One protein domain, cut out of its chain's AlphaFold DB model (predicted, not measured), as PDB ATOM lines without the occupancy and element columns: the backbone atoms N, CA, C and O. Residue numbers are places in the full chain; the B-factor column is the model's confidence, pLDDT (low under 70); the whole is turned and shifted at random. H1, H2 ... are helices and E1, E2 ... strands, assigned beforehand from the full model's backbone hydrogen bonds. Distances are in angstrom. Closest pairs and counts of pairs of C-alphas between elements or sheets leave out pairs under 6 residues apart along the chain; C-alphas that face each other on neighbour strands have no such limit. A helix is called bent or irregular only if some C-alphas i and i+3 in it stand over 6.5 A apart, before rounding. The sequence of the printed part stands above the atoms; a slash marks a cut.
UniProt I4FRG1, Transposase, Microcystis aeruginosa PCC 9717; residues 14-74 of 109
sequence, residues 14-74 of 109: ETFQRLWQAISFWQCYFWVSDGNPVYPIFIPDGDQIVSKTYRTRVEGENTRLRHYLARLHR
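AT A GLANCE: This is residues 14 to 74 of the 109 residues of the protein "Transposase" of Microcystis aeruginosa PCC 9717 (UniProt I4FRG1). What shape would one see first? One long helix, H2, runs out as an arm from a small body; its first residues, 52 to 59, are beside a tiny sheet of two short strands, E1 and E2, and residues 60 to 74 stick out into the open. The body also holds the helix H1, which is apart from H2, and a long loop, residues 34 to 47, between the two strands. What is it made of, and how large is it? The printed part has 61 residues with two named helices and two named strands, in the order H1, E1, E2, H2; the sheet has the order E1, E2 and is parallel, and the class is mostly helix. The whole is loose, with a radius of gyration of the C-alphas of 13.7 A, and elongated, spanning 42 by 26 by 20 A.

HOW THE PARTS SIT: How do the two strands pair? E1, residues 31 to 33, and E2, residues 48 to 50, are parallel neighbours, with 33 degrees between their directions. The C-alphas of Val 32 and Ile 49 face each other at 4.8 A. N 49 and O 31, at 2.8 A, and N 33 and O 49, at 3.1 A, are within hydrogen-bond range. Where does the long helix meet the sheet? H2, residues 52 to 72, and E1 have 4 pairs of C-alphas within 8 A, the closest being those of Val 32 and Arg 55, 5.9 A apart. Where is the other helix? H1, residues 14 to 26, is apart from E2 and from H2. How well formed are the helix backbones? In H2 every O i to N i+4 pair is within hydrogen-bond range, and in H1 7 of 9 are.

IN THESE COORDINATES: Where do the strands lie? E1 has C-alpha 31 at (46.437, 29.512, 36.481) and is 6.4 A long from first to last C-alpha; E2 is 6.5 A long. Where do the helices run? H2 is 30.8 A long, from C-alpha 52 at (44.188, 40.379, 42.639) to C-alpha 72 at (52.139, 43.726, 13.121). H1 is 20.0 A long, begins with C-alpha 14 at (29.562, 23.793, 31.280), and is irregular: C-alphas 22 and 25 are 7.1 A apart.

THE WHOLE: How far does the printed part reach? The two C-alphas farthest apart are those of Asp 45 and Arg 74, 42.6 A. Without residues 60 to 74, which stand free, the body of 46 residues spans 27 by 22 by 19 A. Which links are long? The link from E1 to E2, 14 residues, is long; those from H1 to E1 and from E2 to H2 are tight. Is there a cut, or low confidence? The printed part has no cut, its mean pLDDT is 86.7, and no printed residue is under 70.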
ATOM      1  N   GLU A  14      29.598  24.057  32.719       85.44
ATOM      2  CA  GLU A  14      29.562  23.793  31.280       85.44
ATOM      3  C   GLU A  14      30.298  24.867  30.456       85.44
ATOM      4  O   GLU A  14      31.052  24.547  29.535       85.44
ATOM      5  N   THR A  15      30.125  26.149  30.799       87.62
ATOM      6  CA  THR A  15      30.821  27.248  30.109       87.62
ATOM      7  C   THR A  15      32.326  27.145  30.324       87.62
ATOM      8  O   THR A  15      33.102  27.288  29.375       87.62
ATOM      9  N   PHE A  16      32.751  26.868  31.560       87.75
ATOM     10  CA  PHE A  16      34.171  26.734  31.862       87.75
ATOM     11  C   PHE A  16      34.773  25.459  31.262       87.75
ATOM     12  O   PHE A  16      35.895  25.507  30.773       87.75
ATOM     13  N   GLN A  17      34.024  24.360  31.186       89.44
ATOM     14  CA  GLN A  17      34.472  23.117  30.554       89.44
ATOM     15  C   GLN A  17      34.866  23.320  29.085       89.44
ATOM     16  O   GLN A  17      35.933  22.866  28.667       89.44
ATOM     17  N   ARG A  18      34.044  24.037  28.305       90.06
ATOM     18  CA  ARG A  18      34.356  24.352  26.897       90.06
ATOM     19  C   ARG A  18      35.632  25.185  26.779       90.06
ATOM     20  O   ARG A  18      36.463  24.932  25.910       90.06
ATOM     21  N   LEU A  19      35.807  26.157  27.676       89.12
ATOM     22  CA  LEU A  19      37.026  26.958  27.741       89.12
ATOM     23  C   LEU A  19      38.240  26.098  28.126       89.12
ATOM     24  O   LEU A  19      39.280  26.191  27.480       89.12
ATOM     25  N   TRP A  20      38.101  25.239  29.136       89.94
ATOM     26  CA  TRP A  20      39.158  24.365  29.641       89.94
ATOM     27  C   TRP A  20      39.670  23.398  28.571       89.94
ATOM     28  O   TRP A  20      40.879  23.238  28.409       89.94
ATOM     29  N   GLN A  21      38.777  22.821  27.764       90.19
ATOM     30  CA  GLN A  21      39.157  21.989  26.616       90.19
ATOM     31  C   GLN A  21      40.035  22.745  25.609       90.19
ATOM     32  O   GLN A  21      40.979  22.177  25.068       90.19
ATOM     33  N   ALA A  22      39.766  24.034  25.392       89.69
ATOM     34  CA  ALA A  22      40.544  24.854  24.471       89.69
ATOM     35  C   ALA A  22      41.896  25.303  25.044       89.69
ATOM     36  O   ALA A  22      42.800  25.597  24.266       89.69
ATOM     37  N   ILE A  23      42.047  25.396  26.373       89.00
ATOM     38  CA  ILE A  23      43.254  25.974  26.991       89.00
ATOM     39  C   ILE A  23      44.143  24.970  27.739       89.00
ATOM     40  O   ILE A  23      45.317  25.255  27.969       89.00
ATOM     41  N   SER A  24      43.633  23.796  28.100       85.94
ATOM     42  CA  SER A  24      44.383  22.783  28.861       85.94
ATOM     43  C   SER A  24      45.631  22.274  28.131       85.94
ATOM     44  O   SER A  24      46.617  21.921  28.776       85.94
ATOM     45  N   PHE A  25      45.647  22.311  26.793       87.25
ATOM     46  CA  PHE A  25      46.798  21.869  26.000       87.25
ATOM     47  C   PHE A  25      48.047  22.750  26.165       87.25
ATOM     48  O   PHE A  25      49.149  22.292  25.872       87.25
ATOM     49  N   TRP A  26      47.907  24.004  26.616       82.38
ATOM     50  CA  TRP A  26      49.031  24.943  26.709       82.38
ATOM     51  C   TRP A  26      50.018  24.617  27.836       82.38
ATOM     52  O   TRP A  26      51.087  25.224  27.871       82.38
ATOM     53  N   GLN A  27      49.679  23.685  28.739       81.19
ATOM     54  CA  GLN A  27      50.531  23.255  29.860       81.19
ATOM     55  C   GLN A  27      51.148  24.444  30.620       81.19
ATOM     56  O   GLN A  27      52.359  24.539  30.823       81.19
ATOM     57  N   CYS A  28      50.297  25.402  30.997       82.62
ATOM     58  CA  CYS A  28      50.698  26.549  31.804       82.62
ATOM     59  C   CYS A  28      51.236  26.085  33.166       82.62
ATOM     60  O   CYS A  28      50.703  25.152  33.752       82.62
ATOM     61  N   TYR A  29      52.248  26.780  33.695       83.75
ATOM     62  CA  TYR A  29      52.825  26.464  35.008       83.75
ATOM     63  C   TYR A  29      51.853  26.762  36.165       83.75
ATOM     64  O   TYR A  29      51.867  26.076  37.174       83.75
ATOM     65  N   PHE A  30      51.033  27.810  36.040       87.81
ATOM     66  CA  PHE A  30      49.988  28.153  37.004       87.81
ATOM     67  C   PHE A  30      48.829  28.877  36.310       87.81
ATOM     68  O   PHE A  30      49.004  29.505  35.258       87.81
ATOM     69  N   TRP A  31      47.657  28.853  36.938       88.44
ATOM     70  CA  TRP A  31      46.437  29.512  36.481       88.44
ATOM     71  C   TRP A  31      46.025  30.604  37.458       88.44
ATOM     72  O   TRP A  31      45.803  30.349  38.637       88.44
ATOM     73  N   VAL A  32      45.882  31.838  36.974       89.56
ATOM     74  CA  VAL A  32      45.414  32.953  37.806       89.56
ATOM     75  C   VAL A  32      43.918  33.150  37.599       89.56
ATOM     76  O   VAL A  32      43.467  33.286  36.464       89.56
ATOM     77  N   SER A  33      43.147  33.188  38.685       87.88
ATOM     78  CA  SER A  33      41.680  33.275  38.622       87.88
ATOM     79  C   SER A  33      41.094  34.184  39.707       87.88
ATOM     80  O   SER A  33      41.797  34.633  40.614       87.88
ATOM     81  N   ASP A  34      39.792  34.463  39.614       85.25
ATOM     82  CA  ASP A  34      39.029  35.257  40.583       85.25
ATOM     83  C   ASP A  34      38.501  34.452  41.786       85.25
ATOM     84  O   ASP A  34      37.779  35.008  42.606       85.25
ATOM     85  N   GLY A  35      38.902  33.181  41.932       84.44
ATOM     86  CA  GLY A  35      38.548  32.348  43.091       84.44
ATOM     87  C   GLY A  35      37.146  31.735  43.034       84.44
ATOM     88  O   GLY A  35      36.604  31.352  44.064       84.44
ATOM     89  N   ASN A  36      36.545  31.647  41.844       85.62
ATOM     90  CA  ASN A  36      35.257  30.983  41.662       85.62
ATOM     91  C   ASN A  36      35.359  29.473  41.995       85.62
ATOM     92  O   ASN A  36      36.305  28.827  41.529       85.62
ATOM     93  N   PRO A  37      34.386  28.887  42.722       84.88
ATOM     94  CA  PRO A  37      34.384  27.465  43.091       84.88
ATOM     95  C   PRO A  37      34.314  26.488  41.906       84.88
ATOM     96  O   PRO A  37      34.533  25.296  42.090       84.88
ATOM     97  N   VAL A  38      34.020  26.959  40.692       87.31
ATOM     98  CA  VAL A  38      33.976  26.112  39.490       87.31
ATOM     99  C   VAL A  38      35.369  25.715  39.000       87.31
ATOM    100  O   VAL A  38      35.522  24.647  38.418       87.31
ATOM    101  N   TYR A  39      36.397  26.540  39.219       86.12
ATOM    102  CA  TYR A  39      37.724  26.273  38.655       86.12
ATOM    103  C   TYR A  39      38.465  25.083  39.288       86.12
ATOM    104  O   TYR A  39      39.010  24.297  38.512       86.12
ATOM    105  N   PRO A  40      38.456  24.883  40.626       86.69
ATOM    106  CA  PRO A  40      39.088  23.715  41.255       86.69
ATOM    107  C   PRO A  40      38.548  22.362  40.763       86.69
ATOM    108  O   PRO A  40      39.195  21.341  40.924       86.69
ATOM    109  N   ILE A  41      37.365  22.336  40.137       88.06
ATOM    110  CA  ILE A  41      36.785  21.112  39.561       88.06
ATOM    111  C   ILE A  41      37.594  20.627  38.340       88.06
ATOM    112  O   ILE A  41      37.573  19.441  38.018       88.06
ATOM    113  N   PHE A  42      38.299  21.527  37.646       86.44
ATOM    114  CA  PHE A  42      39.029  21.214  36.409       86.44
ATOM    115  C   PHE A  42      40.535  21.472  36.507       86.44
ATOM    116  O   PHE A  42      41.308  20.804  35.820       86.44
ATOM    117  N   ILE A  43      40.946  22.463  37.300       87.38
ATOM    118  CA  ILE A  43      42.353  22.817  37.501       87.38
ATOM    119  C   ILE A  43      42.910  21.932  38.622       87.38
ATOM    120  O   ILE A  43      42.280  21.879  39.677       87.38
ATOM    121  N   PRO A  44      44.067  21.271  38.436       85.19
ATOM    122  CA  PRO A  44      44.698  20.490  39.494       85.19
ATOM    123  C   PRO A  44      44.942  21.307  40.770       85.19
ATOM    124  O   PRO A  44      45.287  22.493  40.716       85.19
ATOM    125  N   ASP A  45      44.794  20.652  41.922       79.75
ATOM    126  CA  ASP A  45      45.048  21.267  43.223       79.75
ATOM    127  C   ASP A  45      46.496  21.773  43.312       79.75
ATOM    128  O   ASP A  45      47.448  21.030  43.088       79.75
ATOM    129  N   GLY A  46      46.659  23.054  43.658       81.25
ATOM    130  CA  GLY A  46      47.965  23.716  43.771       81.25
ATOM    131  C   GLY A  46      48.398  24.517  42.538       81.25
ATOM    132  O   GLY A  46      49.230  25.414  42.677       81.25
ATOM    133  N   ASP A  47      47.776  24.302  41.376       85.38
ATOM    134  CA  ASP A  47      48.111  25.043  40.149       85.38
ATOM    135  C   ASP A  47      47.355  26.379  40.038       85.38
ATOM    136  O   ASP A  47      47.670  27.221  39.192       85.38
ATOM    137  N   GLN A  48      46.348  26.604  40.885       88.94
ATOM    138  CA  GLN A  48      45.524  27.809  40.877       88.94
ATOM    139  C   GLN A  48      46.042  28.865  41.865       88.94
ATOM    140  O   GLN A  48      46.102  28.652  43.074       88.94
ATOM    141  N   ILE A  49      46.311  30.067  41.358       88.75
ATOM    142  CA  ILE A  49      46.655  31.247  42.155       88.75
ATOM    143  C   ILE A  49      45.460  32.203  42.176       88.75
ATOM    144  O   ILE A  49      45.049  32.750  41.147       88.75
ATOM    145  N   VAL A  50      44.925  32.466  43.367       88.69
ATOM    146  CA  VAL A  50      43.865  33.460  43.581       88.69
ATOM    147  C   VAL A  50      44.489  34.713  44.187       88.69
ATOM    148  O   VAL A  50      44.680  34.822  45.394       88.69
ATOM    149  N   SER A  51      44.863  35.671  43.339       89.75
ATOM    150  CA  SER A  51      45.427  36.945  43.794       89.75
ATOM    151  C   SER A  51      45.099  38.085  42.840       89.75
ATOM    152  O   SER A  51      45.369  38.024  41.638       89.75
ATOM    153  N   LYS A  52      44.556  39.174  43.397       88.50
ATOM    154  CA  LYS A  52      44.188  40.379  42.639       88.50
ATOM    155  C   LYS A  52      45.400  41.007  41.946       88.50
ATOM    156  O   LYS A  52      45.297  41.360  40.776       88.50
ATOM    157  N   THR A  53      46.537  41.098  42.637       91.06
ATOM    158  CA  THR A  53      47.771  41.695  42.103       91.06
ATOM    159  C   THR A  53      48.322  40.885  40.933       91.06
ATOM    160  O   THR A  53      48.648  41.452  39.890       91.06
ATOM    161  N   TYR A  54      48.378  39.556  41.071       88.56
ATOM    162  CA  TYR A  54      48.823  38.679  39.987       88.56
ATOM    163  C   TYR A  54      47.883  38.735  38.787       88.56
ATOM    164  O   TYR A  54      48.358  38.820  37.657       88.56
ATOM    165  N   ARG A  55      46.565  38.765  39.019       89.50
ATOM    166  CA  ARG A  55      45.575  38.881  37.943       89.50
ATOM    167  C   ARG A  55      45.790  40.151  37.128       89.50
ATOM    168  O   ARG A  55      45.956  40.065  35.918       89.50
ATOM    169  N   THR A  56      45.870  41.309  37.786       91.81
ATOM    170  CA  THR A  56      46.088  42.592  37.099       91.81
ATOM    171  C   THR A  56      47.412  42.607  36.334       91.81
ATOM    172  O   THR A  56      47.479  43.143  35.230       91.81
ATOM    173  N   ARG A  57      48.461  41.975  36.873       91.75
ATOM    174  CA  ARG A  57      49.741  41.834  36.171       91.75
ATOM    175  C   ARG A  57      49.610  40.987  34.900       91.75
ATOM    176  O   ARG A  57      50.061  41.424  33.847       91.75
ATOM    177  N   VAL A  58      48.980  39.814  34.983       88.81
ATOM    178  CA  VAL A  58      48.753  38.926  33.825       88.81
ATOM    179  C   VAL A  58      47.871  39.603  32.770       88.81
ATOM    180  O   VAL A  58      48.179  39.550  31.581       88.81
ATOM    181  N   GLU A  59      46.812  40.295  33.187       89.62
ATOM    182  CA  GLU A  59      45.952  41.085  32.294       89.62
ATOM    183  C   GLU A  59      46.731  42.207  31.589       89.62
ATOM    184  O   GLU A  59      46.551  42.431  30.387       89.62
ATOM    185  N   GLY A  60      47.631  42.880  32.311       94.38
ATOM    186  CA  GLY A  60      48.518  43.906  31.765       94.38
ATOM    187  C   GLY A  60      49.451  43.359  30.684       94.38
ATOM    188  O   GLY A  60      49.506  43.909  29.581       94.38
ATOM    189  N   GLU A  61      50.121  42.236  30.952       89.56
ATOM    190  CA  GLU A  61      50.996  41.577  29.974       89.56
ATOM    191  C   GLU A  61      50.212  41.102  28.738       89.56
ATOM    192  O   GLU A  61      50.621  41.363  27.605       89.56
ATOM    193  N   ASN A  62      49.030  40.506  28.924       89.00
ATOM    194  CA  ASN A  62      48.159  40.096  27.818       89.00
ATOM    195  C   ASN A  62      47.707  41.285  26.957       89.00
ATOM    196  O   ASN A  62      47.676  41.196  25.725       89.00
ATOM    197  N   THR A  63      47.382  42.414  27.587       92.69
ATOM    198  CA  THR A  63      47.018  43.654  26.886       92.69
ATOM    199  C   THR A  63      48.195  44.178  26.071       92.69
ATOM    200  O   THR A  63      48.037  44.544  24.903       92.69
ATOM    201  N   ARG A  64      49.398  44.154  26.651       88.62
ATOM    202  CA  ARG A  64      50.632  44.565  25.982       88.62
ATOM    203  C   ARG A  64      50.960  43.674  24.779       88.62
ATOM    204  O   ARG A  64      51.289  44.197  23.714       88.62
ATOM    205  N   LEU A  65      50.803  42.355  24.907       86.25
ATOM    206  CA  LEU A  65      50.969  41.411  23.796       86.25
ATOM    207  C   LEU A  65      49.981  41.699  22.661       86.25
ATOM    208  O   LEU A  65      50.400  41.862  21.516       86.25
ATOM    209  N   ARG A  66      48.685  41.848  22.970       87.44
ATOM    210  CA  ARG A  66      47.662  42.203  21.968       87.44
ATOM    211  C   ARG A  66      47.984  43.520  21.268       87.44
ATOM    212  O   ARG A  66      47.840  43.612  20.051       87.44
ATOM    213  N   HIS A  67      48.460  44.517  22.012       87.62
ATOM    214  CA  HIS A  67      48.871  45.798  21.448       87.62
ATOM    215  C   HIS A  67      50.019  45.643  20.439       87.62
ATOM    216  O   HIS A  67      49.948  46.196  19.339       87.62
ATOM    217  N   TYR A  68      51.061  44.873  20.767       82.88
ATOM    218  CA  TYR A  68      52.162  44.630  19.832       82.88
ATOM    219  C   TYR A  68      51.721  43.823  18.608       82.88
ATOM    220  O   TYR A  68      52.070  44.193  17.486       82.88
ATOM    221  N   LEU A  69      50.898  42.789  18.791       81.62
ATOM    222  CA  LEU A  69      50.348  42.008  17.679       81.62
ATOM    223  C   LEU A  69      49.491  42.875  16.740       81.62
ATOM    224  O   LEU A  69      49.619  42.778  15.522       81.62
ATOM    225  N   ALA A  70      48.698  43.805  17.277       84.81
ATOM    226  CA  ALA A  70      47.928  44.751  16.466       84.81
ATOM    227  C   ALA A  70      48.819  45.679  15.617       84.81
ATOM    228  O   ALA A  70      48.408  46.124  14.543       84.81
ATOM    229  N   ARG A  71      50.054  45.968  16.056       79.88
ATOM    230  CA  ARG A  71      51.022  46.733  15.249       79.88
ATOM    231  C   ARG A  71      51.563  45.921  14.075       79.88
ATOM    232  O   ARG A  71      51.795  46.513  13.024       79.88
ATOM    233  N   LEU A  72      51.715  44.603  14.220       76.75
ATOM    234  CA  LEU A  72      52.139  43.726  13.121       76.75
ATOM    235  C   LEU A  72      51.111  43.702  11.983       76.75
ATOM    236  O   LEU A  72      51.494  43.697  10.816       76.75
ATOM    237  N   HIS A  73      49.817  43.806  12.304       75.94
ATOM    238  CA  HIS A  73      48.748  43.880  11.301       75.94
ATOM    239  C   HIS A  73      48.893  45.074  10.338       75.94
ATOM    240  O   HIS A  73      48.414  45.025   9.212       75.94
ATOM    241  N   ARG A  74      49.582  46.151  10.742       78.19
ATOM    242  CA  ARG A  74      49.756  47.351   9.907       78.19
ATOM    243  C   ARG A  74      50.747  47.162   8.750       78.19
ATOM    244  O   ARG A  74      50.933  48.111   7.999       78.19
TER     245      ARG A  74